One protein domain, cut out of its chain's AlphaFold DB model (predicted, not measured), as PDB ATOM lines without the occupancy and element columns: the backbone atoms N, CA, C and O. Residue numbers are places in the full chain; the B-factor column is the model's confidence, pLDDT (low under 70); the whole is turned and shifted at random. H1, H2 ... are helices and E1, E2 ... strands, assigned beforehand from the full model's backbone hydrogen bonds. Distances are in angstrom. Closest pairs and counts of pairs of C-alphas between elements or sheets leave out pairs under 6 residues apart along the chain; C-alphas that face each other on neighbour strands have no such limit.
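This is residues 78 to 101 and 178 to 251 of the 348 residues of the protein "Dehydrogenase (Flavoprotein)" of Succiniclasticum ruminis (UniProt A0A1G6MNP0). A twisted wall of seven strands is covered on one face by a single slanting helix, H1, while no named helix lies on its other face. The strands' order across the sheet is E2, E1, E4, E5, E6, E3, E7, mixed. The 98 printed residues include E1 to E6, H1 and E7 along the chain, class mixed, helices and strands; the whole is compact, with a radius of gyration of the C-alphas of 12.7 A and spans of 34 by 28 by 26 A.

E4, residues 192 to 196, E5, residues 202 to 208, and E6, residues 212 to 219, form a meander, each strand the antiparallel neighbour of the one before; N 195 and O 204 are 2.8 A apart, and N 205 and O 216 2.8 A, within hydrogen-bond range. E3, residues 178 to 186, is the antiparallel neighbour of E6, with N 181 and O 217 2.9 A apart, and E3 to E6 make a Greek key, a meander plus a strand beside its last. E1, residues 83 to 87, is parallel to E4, with N 84 and O 192 2.9 A apart. Edge strand E2, residues 90 to 93, forms a hairpin with E1, with N 85 and O 92 2.8 A apart. Edge strand E7, residues 246 to 251, is antiparallel to E3, with N 180 and O 249 2.9 A apart. H1, residues 224 to 238, is on the sheet at a height of 7.4 A, in two layers, helix and sheet, and its closest C-alphas to E6 are those of Cys 227 and Cys 217, 4.9 A apart. It lies over E5, E6 and, only just, E3, with 3 of its C-alphas there, slantwise at 42 degrees to E5 on the local plane. Every O i to N i+4 pair in H1 is within hydrogen-bond range. E6, H1 and E7 are a split strand-helix-strand unit, two strands running the same way with E3 between them, and its crossover is right-handed.

E1 begins at C-alpha 83, (113.271, 293.950, 302.955), and E7 ends at C-alpha 251, (134.105, 300.367, 306.428). E3 is 26.6 A long, E6 23.6 A, H1 21.2 A and E5 19.9 A.

The C-alphas farthest apart, of Asp 97 and Gly 222, are 34.8 A apart. Residues 102 to 177 are not printed; C-alphas 101 and 178 are 22.3 A apart across the cut. Of the links that are printed whole, none is long. The pLDDT is under 70 at residues 88 to 89, 95 to 98 and 197 to 201.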
ATOM      1  N   MET A  78     119.311 292.908 290.255       93.00
ATOM      2  CA  MET A  78     118.185 292.071 290.645       93.00
ATOM      3  C   MET A  78     117.288 292.828 291.615       93.00
ATOM      4  O   MET A  78     117.785 293.395 292.581       93.00
ATOM      5  N   HIS A  79     115.978 292.821 291.375       92.25
ATOM      6  CA  HIS A  79     115.007 293.398 292.300       92.25
ATOM      7  C   HIS A  79     114.926 292.560 293.583       92.25
ATOM      8  O   HIS A  79     114.770 291.340 293.509       92.25
ATOM      9  N   ILE A  80     115.020 293.216 294.738       91.44
ATOM     10  CA  ILE A  80     114.782 292.609 296.049       91.44
ATOM     11  C   ILE A  80     113.287 292.732 296.343       91.44
ATOM     12  O   ILE A  80     112.759 293.839 296.396       91.44
ATOM     13  N   GLU A  81     112.600 291.602 296.510       88.88
ATOM     14  CA  GLU A  81     111.132 291.566 296.586       88.88
ATOM     15  C   GLU A  81     110.594 292.204 297.867       88.88
ATOM     16  O   GLU A  81     109.618 292.956 297.825       88.88
ATOM     17  N   LYS A  82     111.247 291.932 298.999       89.00
ATOM     18  CA  LYS A  82     110.939 292.513 300.310       89.00
ATOM     19  C   LYS A  82     112.215 292.757 301.089       89.00
ATOM     20  O   LYS A  82     113.200 292.049 300.901       89.00
ATOM     21  N   VAL A  83     112.183 293.724 302.001       87.50
ATOM     22  CA  VAL A  83     113.271 293.950 302.955       87.50
ATOM     23  C   VAL A  83     112.723 293.861 304.368       87.50
ATOM     24  O   VAL A  83     111.877 294.660 304.761       87.50
ATOM     25  N   TRP A  84     113.222 292.891 305.125       87.31
ATOM     26  CA  TRP A  84     112.846 292.665 306.514       87.31
ATOM     27  C   TRP A  84     113.904 293.227 307.451       87.31
ATOM     28  O   TRP A  84     115.082 292.899 307.324       87.31
ATOM     29  N   ASP A  85     113.474 294.035 308.410       83.94
ATOM     30  CA  ASP A  85     114.281 294.485 309.535       83.94
ATOM     31  C   ASP A  85     113.878 293.697 310.787       83.94
ATOM     32  O   ASP A  85     112.715 293.708 311.198       83.94
ATOM     33  N   ARG A  86     114.828 292.961 311.363       83.56
ATOM     34  CA  ARG A  86     114.629 292.126 312.547       83.56
ATOM     35  C   ARG A  86     115.398 292.700 313.720       83.56
ATOM     36  O   ARG A  86     116.623 292.808 313.683       83.56
ATOM     37  N   TYR A  87     114.696 292.980 314.811       78.06
ATOM     38  CA  TYR A  87     115.306 293.441 316.052       78.06
ATOM     39  C   TYR A  87     114.662 292.778 317.261       78.06
ATOM     40  O   TYR A  87     113.478 292.960 317.530       78.06
ATOM     41  N   ALA A  88     115.456 292.026 318.028       69.81
ATOM     42  CA  ALA A  88     115.021 291.416 319.290       69.81
ATOM     43  C   ALA A  88     113.689 290.629 319.200       69.81
ATOM     44  O   ALA A  88     112.905 290.627 320.147       69.81
ATOM     45  N   GLY A  89     113.443 289.954 318.070       67.81
ATOM     46  CA  GLY A  89     112.223 289.179 317.818       67.81
ATOM     47  C   GLY A  89     111.049 289.977 317.238       67.81
ATOM     48  O   GLY A  89     110.015 289.386 316.945       67.81
ATOM     49  N   LEU A  90     111.197 291.290 317.051       75.38
ATOM     50  CA  LEU A  90     110.299 292.094 316.225       75.38
ATOM     51  C   LEU A  90     110.751 292.015 314.770       75.38
ATOM     52  O   LEU A  90     111.946 292.128 314.496       75.38
ATOM     53  N   GLU A  91     109.796 291.865 313.858       81.62
ATOM     54  CA  GLU A  91     110.031 291.921 312.417       81.62
ATOM     55  C   GLU A  91     109.230 293.075 311.823       81.62
ATOM     56  O   GLU A  91     108.020 293.184 312.029       81.62
ATOM     57  N   ILE A  92     109.917 293.946 311.094       81.88
ATOM     58  CA  ILE A  92     109.333 295.085 310.400       81.88
ATOM     59  C   ILE A  92     109.604 294.888 308.914       81.88
ATOM     60  O   ILE A  92     110.752 294.789 308.486       81.88
ATOM     61  N   LEU A  93     108.540 294.835 308.117       83.06
ATOM     62  CA  LEU A  93     108.673 294.941 306.673       83.06
ATOM     63  C   LEU A  93     108.953 296.406 306.340       83.06
ATOM     64  O   LEU A  93     108.130 297.276 306.625       83.06
ATOM     65  N   ILE A  94     110.111 296.680 305.748       75.62
ATOM     66  CA  ILE A  94     110.410 298.017 305.255       75.62
ATOM     67  C   ILE A  94     109.611 298.220 303.966       75.62
ATOM     68  O   ILE A  94     109.991 297.741 302.896       75.62
ATOM     69  N   GLU A  95     108.512 298.961 304.073       62.53
ATOM     70  CA  GLU A  95     107.825 299.535 302.919       62.53
ATOM     71  C   GLU A  95     108.747 300.591 302.304       62.53
ATOM     72  O   GLU A  95     108.927 301.681 302.850       62.53
ATOM     73  N   SER A  96     109.431 300.250 301.214       58.69
ATOM     74  CA  SER A  96     110.389 301.157 300.590       58.69
ATOM     75  C   SER A  96     110.455 300.994 299.081       58.69
ATOM     76  O   SER A  96     110.270 299.914 298.517       58.69
ATOM     77  N   ASP A  97     110.747 302.133 298.466       60.00
ATOM     78  CA  ASP A  97     110.923 302.375 297.049       60.00
ATOM     79  C   ASP A  97     112.113 301.578 296.496       60.00
ATOM     80  O   ASP A  97     113.264 302.004 296.580       60.00
ATOM     81  N   VAL A  98     111.805 300.439 295.881       66.25
ATOM     82  CA  VAL A  98     112.634 299.711 294.914       66.25
ATOM     83  C   VAL A  98     114.104 299.525 295.336       66.25
ATOM     84  O   VAL A  98     114.995 300.316 295.001       66.25
ATOM     85  N   TYR A  99     114.376 298.417 296.024       83.69
ATOM     86  CA  TYR A  99     115.739 297.946 296.234       83.69
ATOM     87  C   TYR A  99     116.148 297.003 295.115       83.69
ATOM     88  O   TYR A  99     115.444 296.047 294.795       83.69
ATOM     89  N   TYR A 100     117.334 297.238 294.568       92.19
ATOM     90  CA  TYR A 100     118.007 296.246 293.751       92.19
ATOM     91  C   TYR A 100     119.326 295.844 294.386       92.19
ATOM     92  O   TYR A 100     119.878 296.568 295.210       92.19
ATOM     93  N   ALA A 101     119.870 294.715 293.965       94.06
ATOM     94  CA  ALA A 101     121.230 294.331 294.283       94.06
ATOM     95  C   ALA A 101     121.912 293.664 293.096       94.06
ATOM     96  O   ALA A 101     121.284 293.052 292.234       94.06
ATOM     97  N   GLY A 178     134.951 300.789 310.992       90.31
ATOM     98  CA  GLY A 178     134.452 299.524 311.516       90.31
ATOM     99  C   GLY A 178     134.976 298.342 310.704       90.31
ATOM    100  O   GLY A 178     135.747 298.504 309.755       90.31
ATOM    101  N   ILE A 179     134.530 297.149 311.075       90.75
ATOM    102  CA  ILE A 179     134.832 295.895 310.387       90.75
ATOM    103  C   ILE A 179     133.544 295.272 309.864       90.75
ATOM    104  O   ILE A 179     132.495 295.348 310.498       90.75
ATOM    105  N   THR A 180     133.638 294.617 308.719       92.81
ATOM    106  CA  THR A 180     132.565 293.807 308.148       92.81
ATOM    107  C   THR A 180     133.108 292.443 307.785       92.81
ATOM    108  O   THR A 180     134.200 292.371 307.222       92.81
ATOM    109  N   LEU A 181     132.344 291.392 308.058       94.50
ATOM    110  CA  LEU A 181     132.565 290.047 307.543       94.50
ATOM    111  C   LEU A 181     131.450 289.700 306.558       94.50
ATOM    112  O   LEU A 181     130.309 290.092 306.777       94.50
ATOM    113  N   GLU A 182     131.767 288.988 305.483       95.56
ATOM    114  CA  GLU A 182     130.778 288.542 304.499       95.56
ATOM    115  C   GLU A 182     131.242 287.255 303.812       95.56
ATOM    116  O   GLU A 182     132.436 287.058 303.558       95.56
ATOM    117  N   GLY A 183     130.287 286.386 303.500       95.25
ATOM    118  CA  GLY A 183     130.487 285.166 302.736       95.25
ATOM    119  C   GLY A 183     129.311 284.891 301.800       95.25
ATOM    120  O   GLY A 183     128.184 285.323 302.043       95.25
ATOM    121  N   VAL A 184     129.600 284.185 300.709       94.88
ATOM    122  CA  VAL A 184     128.610 283.815 299.687       94.88
ATOM    123  C   VAL A 184     127.865 282.555 300.117       94.88
ATOM    124  O   VAL A 184     128.480 281.613 300.622       94.88
ATOM    125  N   VAL A 185     126.555 282.544 299.890       95.25
ATOM    126  CA  VAL A 185     125.647 281.418 300.137       95.25
ATOM    127  C   VAL A 185     124.731 281.212 298.921       95.25
ATOM    128  O   VAL A 185     124.541 282.145 298.134       95.25
ATOM    129  N   PRO A 186     124.140 280.017 298.739       94.12
ATOM    130  CA  PRO A 186     123.136 279.803 297.702       94.12
ATOM    131  C   PRO A 186     121.961 280.785 297.808       94.12
ATOM    132  O   PRO A 186     121.566 281.206 298.903       94.12
ATOM    133  N   LEU A 187     121.377 281.137 296.664       94.00
ATOM    134  CA  LEU A 187     120.153 281.927 296.628       94.00
ATOM    135  C   LEU A 187     118.971 281.066 297.099       94.00
ATOM    136  O   LEU A 187     118.589 280.110 296.430       94.00
ATOM    137  N   MET A 188     118.384 281.433 298.238       90.81
ATOM    138  CA  MET A 188     117.270 280.714 298.869       90.81
ATOM    139  C   MET A 188     115.983 281.541 298.883       90.81
ATOM    140  O   MET A 188     114.889 280.984 298.881       90.81
ATOM    141  N   SER A 189     116.109 282.870 298.880       91.50
ATOM    142  CA  SER A 189     114.999 283.818 298.822       91.50
ATOM    143  C   SER A 189     115.416 285.068 298.049       91.50
ATOM    144  O   SER A 189     116.598 285.402 297.998       91.50
ATOM    145  N   ARG A 190     114.444 285.770 297.458       91.88
ATOM    146  CA  ARG A 190     114.633 287.106 296.865       91.88
ATOM    147  C   ARG A 190     114.327 288.244 297.838       91.88
ATOM    148  O   ARG A 190     114.454 289.411 297.468       91.88
ATOM    149  N   ASP A 191     113.982 287.907 299.074       92.62
ATOM    150  CA  ASP A 191     113.866 288.859 300.167       92.62
ATOM    151  C   ASP A 191     115.255 289.192 300.728       92.62
ATOM    152  O   ASP A 191     116.111 288.322 300.896       92.62
ATOM    153  N   GLY A 192     115.471 290.464 301.045       92.69
ATOM    154  CA  GLY A 192     116.586 290.929 301.857       92.69
ATOM    155  C   GLY A 192     116.219 290.906 303.337       92.69
ATOM    156  O   GLY A 192     115.078 291.183 303.712       92.69
ATOM    157  N   VAL A 193     117.193 290.606 304.191       92.12
ATOM    158  CA  VAL A 193     117.011 290.607 305.647       92.12
ATOM    159  C   VAL A 193     118.149 291.376 306.292       92.12
ATOM    160  O   VAL A 193     119.311 291.134 305.976       92.12
ATOM    161  N   PHE A 194     117.815 292.264 307.219       89.50
ATOM    162  CA  PHE A 194     118.734 292.867 308.172       89.50
ATOM    163  C   PHE A 194     118.353 292.385 309.570       89.50
ATOM    164  O   PHE A 194     117.188 292.451 309.950       89.50
ATOM    165  N   GLU A 195     119.317 291.875 310.329       87.62
ATOM    166  CA  GLU A 195     119.104 291.416 311.702       87.62
ATOM    167  C   GLU A 195     120.023 292.175 312.653       87.62
ATOM    168  O   GLU A 195     121.243 291.994 312.673       87.62
ATOM    169  N   TYR A 196     119.421 293.041 313.457       80.00
ATOM    170  CA  TYR A 196     120.099 293.835 314.464       80.00
ATOM    171  C   TYR A 196     120.203 293.018 315.750       80.00
ATOM    172  O   TYR A 196     119.206 292.654 316.386       80.00
ATOM    173  N   LEU A 197     121.441 292.724 316.147       66.81
ATOM    174  CA  LEU A 197     121.720 291.864 317.288       66.81
ATOM    175  C   LEU A 197     121.243 292.541 318.576       66.81
ATOM    176  O   LEU A 197     121.741 293.593 318.974       66.81
ATOM    177  N   SER A 198     120.317 291.888 319.283       57.84
ATOM    178  CA  SER A 198     119.679 292.371 320.522       57.84
ATOM    179  C   SER A 198     120.624 292.551 321.716       57.84
ATOM    180  O   SER A 198     120.154 292.779 322.833       57.84
ATOM    181  N   ARG A 199     121.946 292.402 321.516       52.69
ATOM    182  CA  ARG A 199     122.991 292.517 322.547       52.69
ATOM    183  C   ARG A 199     124.252 293.269 322.118       52.69
ATOM    184  O   ARG A 199     124.991 293.676 323.009       52.69
ATOM    185  N   GLU A 200     124.489 293.529 320.831       58.41
ATOM    186  CA  GLU A 200     125.825 293.926 320.368       58.41
ATOM    187  C   GLU A 200     125.836 294.944 319.227       58.41
ATOM    188  O   GLU A 200     124.815 295.370 318.698       58.41
ATOM    189  N   VAL A 201     127.040 295.427 318.942       62.72
ATOM    190  CA  VAL A 201     127.294 296.675 318.245       62.72
ATOM    191  C   VAL A 201     127.336 296.455 316.741       62.72
ATOM    192  O   VAL A 201     128.415 296.440 316.163       62.72
ATOM    193  N   GLY A 202     126.197 296.202 316.107       76.44
ATOM    194  CA  GLY A 202     126.186 295.837 314.694       76.44
ATOM    195  C   GLY A 202     124.873 295.254 314.199       76.44
ATOM    196  O   GLY A 202     123.892 295.175 314.939       76.44
ATOM    197  N   TYR A 203     124.878 294.827 312.941       87.00
ATOM    198  CA  TYR A 203     123.783 294.083 312.326       87.00
ATOM    199  C   TYR A 203     124.322 293.094 311.295       87.00
ATOM    200  O   TYR A 203     125.357 293.328 310.661       87.00
ATOM    201  N   SER A 204     123.606 291.987 311.151       92.12
ATOM    202  CA  SER A 204     123.817 290.983 310.117       92.12
ATOM    203  C   SER A 204     122.900 291.245 308.928       92.12
ATOM    204  O   SER A 204     121.861 291.889 309.071       92.12
ATOM    205  N   TRP A 205     123.257 290.737 307.756       93.50
ATOM    206  CA  TRP A 205     122.423 290.825 306.565       93.50
ATOM    207  C   TRP A 205     122.399 289.524 305.775       93.50
ATOM    208  O   TRP A 205     123.389 288.800 305.751       93.50
ATOM    209  N   TYR A 206     121.282 289.286 305.092       95.75
ATOM    210  CA  TYR A 206     121.149 288.386 303.951       95.75
ATOM    211  C   TYR A 206     120.725 289.234 302.759       95.75
ATOM    212  O   TYR A 206     119.699 289.916 302.815       95.75
ATOM    213  N   ILE A 207     121.526 289.230 301.697       95.06
ATOM    214  CA  ILE A 207     121.274 290.055 300.518       95.06
ATOM    215  C   ILE A 207     121.338 289.175 299.275       95.06
ATOM    216  O   ILE A 207     122.430 288.722 298.914       95.06
ATOM    217  N   PRO A 208     120.202 288.954 298.600       94.69
ATOM    218  CA  PRO A 208     120.186 288.248 297.334       94.69
ATOM    219  C   PRO A 208     120.706 289.195 296.244       94.69
ATOM    220  O   PRO A 208     120.316 290.361 296.200       94.69
ATOM    221  N   ARG A 209     121.597 288.729 295.358       92.06
ATOM    222  CA  ARG A 209     122.299 289.615 294.407       92.06
ATOM    223  C   ARG A 209     122.580 288.997 293.035       92.06
ATOM    224  O   ARG A 209     123.643 289.210 292.461       92.06
ATOM    225  N   GLY A 210     121.620 288.267 292.476       86.94
ATOM    226  CA  GLY A 210     121.730 287.643 291.158       86.94
ATOM    227  C   GLY A 210     121.485 286.146 291.255       86.94
ATOM    228  O   GLY A 210     120.373 285.738 291.564       86.94
ATOM    229  N   GLU A 211     122.512 285.340 290.986       89.81
ATOM    230  CA  GLU A 211     122.442 283.871 291.079       89.81
ATOM    231  C   GLU A 211     122.785 283.344 292.484       89.81
ATOM    232  O   GLU A 211     122.506 282.190 292.805       89.81
ATOM    233  N   ASP A 212     123.358 284.200 293.333       93.44
ATOM    234  CA  ASP A 212     123.723 283.911 294.717       93.44
ATOM    235  C   ASP A 212     123.178 284.963 295.691       93.44
ATOM    236  O   ASP A 212     122.533 285.953 295.314       93.44
ATOM    237  N   ALA A 213     123.437 284.725 296.971       95.38
ATOM    238  CA  ALA A 213     123.249 285.702 298.022       95.38
ATOM    239  C   ALA A 213     124.516 285.827 298.866       95.38
ATOM    240  O   ALA A 213     125.401 284.967 298.858       95.38
ATOM    241  N   VAL A 214     124.590 286.901 299.641       95.50
ATOM    242  CA  VAL A 214     125.599 287.038 300.687       95.50
ATOM    243  C   VAL A 214     124.988 287.161 302.052       95.50
ATOM    244  O   VAL A 214     124.001 287.869 302.244       95.50
ATOM    245  N   VAL A 215     125.659 286.514 302.996       96.25
ATOM    246  CA  VAL A 215     125.462 286.733 304.418       96.25
ATOM    247  C   VAL A 215     126.662 287.479 304.959       96.25
ATOM    248  O   VAL A 215     127.804 287.104 304.691       96.25
ATOM    249  N   GLY A 216     126.419 288.520 305.741       94.62
ATOM    250  CA  GLY A 216     127.486 289.249 306.404       94.62
ATOM    251  C   GLY A 216     127.050 289.894 307.703       94.62
ATOM    252  O   GLY A 216     125.888 289.809 308.088       94.62
ATOM    253  N   CYS A 217     128.004 290.497 308.404       92.94
ATOM    254  CA  CYS A 217     127.763 291.268 309.615       92.94
ATOM    255  C   CYS A 217     128.813 292.368 309.781       92.94
ATOM    256  O   CYS A 217     130.000 292.166 309.504       92.94
ATOM    257  N   GLY A 218     128.379 293.538 310.245       90.12
ATOM    258  CA  GLY A 218     129.215 294.714 310.460       90.12
ATOM    259  C   GLY A 218     129.235 295.128 311.924       90.12
ATOM    260  O   GLY A 218     128.190 295.150 312.565       90.12
ATOM    261  N   SER A 219     130.411 295.486 312.445       87.31
ATOM    262  CA  SER A 219     130.594 295.951 313.823       87.31
ATOM    263  C   SER A 219     131.767 296.935 313.957       87.31
ATOM    264  O   SER A 219     132.456 297.266 312.991       87.31
ATOM    265  N   TYR A 220     132.009 297.436 315.169       82.94
ATOM    266  CA  TYR A 220     133.200 298.224 315.493       82.94
ATOM    267  C   TYR A 220     134.485 297.375 315.482       82.94
ATOM    268  O   TYR A 220     134.428 296.146 315.583       82.94
ATOM    269  N   PRO A 221     135.671 298.006 315.383       81.31
ATOM    270  CA  PRO A 221     136.943 297.290 315.436       81.31
ATOM    271  C   PRO A 221     137.078 296.421 316.685       81.31
ATOM    272  O   PRO A 221     136.692 296.828 317.778       81.31
ATOM    273  N   GLY A 222     137.666 295.234 316.518       82.88
ATOM    274  CA  GLY A 222     137.860 294.257 317.596       82.88
ATOM    275  C   GLY A 222     136.711 293.260 317.776       82.88
ATOM    276  O   GLY A 222     136.895 292.255 318.452       82.88
ATOM    277  N   ASN A 223     135.573 293.463 317.109       85.69
ATOM    278  CA  ASN A 223     134.364 292.648 317.275       85.69
ATOM    279  C   ASN A 223     134.184 291.587 316.171       85.69
ATOM    280  O   ASN A 223     133.072 291.313 315.734       85.69
ATOM    281  N   ALA A 224     135.272 291.009 315.652       88.31
ATOM    282  CA  ALA A 224     135.163 290.069 314.531       88.31
ATOM    283  C   ALA A 224     134.382 288.801 314.913       88.31
ATOM    284  O   ALA A 224     133.671 288.251 314.078       88.31
ATOM    285  N   GLU A 225     134.492 288.358 316.167       88.25
ATOM    286  CA  GLU A 225     133.758 287.186 316.650       88.25
ATOM    287  C   GLU A 225     132.258 287.449 316.765       88.25
ATOM    288  O   GLU A 225     131.464 286.652 316.283       88.25
ATOM    289  N   ILE A 226     131.885 288.636 317.244       86.56
ATOM    290  CA  ILE A 226     130.504 289.136 317.231       86.56
ATOM    291  C   ILE A 226     129.927 289.095 315.811       86.56
ATOM    292  O   ILE A 226     128.809 288.626 315.601       86.56
ATOM    293  N   CYS A 227     130.703 289.530 314.810       90.00
ATOM    294  CA  CYS A 227     130.274 289.439 313.417       90.00
ATOM    295  C   CYS A 227     130.032 287.985 312.976       90.00
ATOM    296  O   CYS A 227     129.045 287.720 312.293       90.00
ATOM    297  N   ARG A 228     130.900 287.036 313.358       91.25
ATOM    298  CA  ARG A 228     130.714 285.611 313.023       91.25
ATOM    299  C   ARG A 228     129.487 285.025 313.706       91.25
ATOM    300  O   ARG A 228     128.663 284.404 313.043       91.25
ATOM    301  N   GLU A 229     129.333 285.262 315.004       89.75
ATOM    302  CA  GLU A 229     128.173 284.805 315.766       89.75
ATOM    303  C   GLU A 229     126.871 285.362 315.180       89.75
ATOM    304  O   GLU A 229     125.904 284.615 315.011       89.75
ATOM    305  N   GLY A 230     126.869 286.643 314.800       90.25
ATOM    306  CA  GLY A 230     125.745 287.301 314.149       90.25
ATOM    307  C   GLY A 230     125.403 286.712 312.782       90.25
ATOM    308  O   GLY A 230     124.226 286.489 312.498       90.25
ATOM    309  N   MET A 231     126.403 286.435 311.940       92.62
ATOM    310  CA  MET A 231     126.199 285.759 310.652       92.62
ATOM    311  C   MET A 231     125.613 284.359 310.847       92.62
ATOM    312  O   MET A 231     124.643 283.992 310.187       92.62
ATOM    313  N   ASN A 232     126.171 283.592 311.782       91.94
ATOM    314  CA  ASN A 232     125.751 282.220 312.049       91.94
ATOM    315  C   ASN A 232     124.346 282.173 312.668       91.94
ATOM    316  O   ASN A 232     123.554 281.284 312.357       91.94
ATOM    317  N   SER A 233     124.010 283.143 313.524       91.06
ATOM    318  CA  SER A 233     122.656 283.320 314.062       91.06
ATOM    319  C   SER A 233     121.644 283.561 312.950       91.06
ATOM    320  O   SER A 233     120.647 282.841 312.881       91.06
ATOM    321  N   LEU A 234     121.944 284.491 312.039       92.44
ATOM    322  CA  LEU A 234     121.084 284.773 310.898       92.44
ATOM    323  C   LEU A 234     120.928 283.540 309.996       92.44
ATOM    324  O   LEU A 234     119.807 283.201 309.623       92.44
ATOM    325  N   CYS A 235     122.017 282.822 309.698       93.94
ATOM    326  CA  CYS A 235     121.955 281.594 308.896       93.94
ATOM    327  C   CYS A 235     121.025 280.551 309.528       93.94
ATOM    328  O   CYS A 235     120.162 280.000 308.844       93.94
ATOM    329  N   ARG A 236     121.128 280.327 310.846       92.88
ATOM    330  CA  ARG A 236     120.218 279.427 311.576       92.88
ATOM    331  C   ARG A 236     118.770 279.908 311.533       92.88
ATOM    332  O   ARG A 236     117.879 279.092 311.313       92.88
ATOM    333  N   GLY A 237     118.539 281.207 311.722       90.38
ATOM    334  CA  GLY A 237     117.206 281.814 311.671       90.38
ATOM    335  C   GLY A 237     116.550 281.734 310.290       90.38
ATOM    336  O   GLY A 237     115.332 281.629 310.198       90.38
ATOM    337  N   LEU A 238     117.354 281.742 309.225       91.75
ATOM    338  CA  LEU A 238     116.909 281.557 307.840       91.75
ATOM    339  C   LEU A 238     116.944 280.093 307.377       91.75
ATOM    340  O   LEU A 238     116.517 279.806 306.263       91.75
ATOM    341  N   GLN A 239     117.432 279.173 308.216       94.00
ATOM    342  CA  GLN A 239     117.607 277.752 307.903       94.00
ATOM    343  C   GLN A 239     118.481 277.499 306.659       94.00
ATOM    344  O   GLN A 239     118.184 276.625 305.846       94.00
ATOM    345  N   ILE A 240     119.575 278.255 306.522       93.38
ATOM    346  CA  ILE A 240     120.554 278.128 305.430       93.38
ATOM    347  C   ILE A 240     121.927 277.694 305.958       93.38
ATOM    348  O   ILE A 240     122.245 277.890 307.132       93.38
ATOM    349  N   GLU A 241     122.750 277.110 305.085       92.88
ATOM    350  CA  GLU A 241     124.129 276.749 305.428       92.88
ATOM    351  C   GLU A 241     124.998 277.993 305.673       92.88
ATOM    352  O   GLU A 241     124.896 278.997 304.964       92.88
ATOM    353  N   GLU A 242     125.890 277.903 306.661       92.81
ATOM    354  CA  GLU A 242     126.888 278.940 306.929       92.81
ATOM    355  C   GLU A 242     127.904 279.033 305.767       92.81
ATOM    356  O   GLU A 242     128.307 278.008 305.200       92.81
ATOM    357  N   PRO A 243     128.365 280.241 305.398       91.88
ATOM    358  CA  PRO A 243     129.303 280.404 304.294       91.88
ATOM    359  C   PRO A 243     130.679 279.810 304.623       91.88
ATOM    360  O   PRO A 243     131.273 280.094 305.661       91.88
ATOM    361  N   ARG A 244     131.249 279.048 303.681       81.94
ATOM    362  CA  ARG A 244     132.567 278.400 303.856       81.94
ATOM    363  C   ARG A 244     133.746 279.373 303.770       81.94
ATOM    364  O   ARG A 244     134.761 279.173 304.431       81.94
ATOM    365  N   CYS A 245     133.623 280.415 302.948       87.38
ATOM    366  CA  CYS A 245     134.682 281.391 302.691       87.38
ATOM    367  C   CYS A 245     134.230 282.779 303.148       87.38
ATOM    368  O   CYS A 245     133.577 283.504 302.395       87.38
ATOM    369  N   VAL A 246     134.588 283.147 304.378       93.06
ATOM    370  CA  VAL A 246     134.288 284.467 304.948       93.06
ATOM    371  C   VAL A 246     135.476 285.400 304.747       93.06
ATOM    372  O   VAL A 246     136.605 285.085 305.125       93.06
ATOM    373  N   ARG A 247     135.220 286.571 304.165       94.62
ATOM    374  CA  ARG A 247     136.205 287.644 303.977       94.62
ATOM    375  C   ARG A 247     135.860 288.838 304.857       94.62
ATOM    376  O   ARG A 247     134.703 289.032 305.218       94.62
ATOM    377  N   GLY A 248     136.875 289.636 305.182       93.56
ATOM    378  CA  GLY A 248     136.732 290.857 305.966       93.56
ATOM    379  C   GLY A 248     137.044 292.114 305.159       93.56
ATOM    380  O   GLY A 248     137.918 292.096 304.294       93.56
ATOM    381  N   ALA A 249     136.364 293.213 305.470       92.88
ATOM    382  CA  ALA A 249     136.679 294.536 304.944       92.88
ATOM    383  C   ALA A 249     136.495 295.613 306.016       92.88
ATOM    384  O   ALA A 249     135.719 295.453 306.957       92.88
ATOM    385  N   ALA A 250     137.234 296.710 305.868       93.62
ATOM    386  CA  ALA A 250     137.025 297.911 306.659       93.62
ATOM    387  C   ALA A 250     135.940 298.778 306.015       93.62
ATOM    388  O   ALA A 250     135.853 298.870 304.787       93.62
ATOM    389  N   ILE A 251     135.160 299.450 306.853       92.12
ATOM    390  CA  ILE A 251     134.105 300.367 306.428       92.12
ATOM    391  C   ILE A 251     134.229 301.672 307.220       92.12
ATOM    392  O   ILE A 251     134.482 301.594 308.419       92.12
TER     393      ILE A 251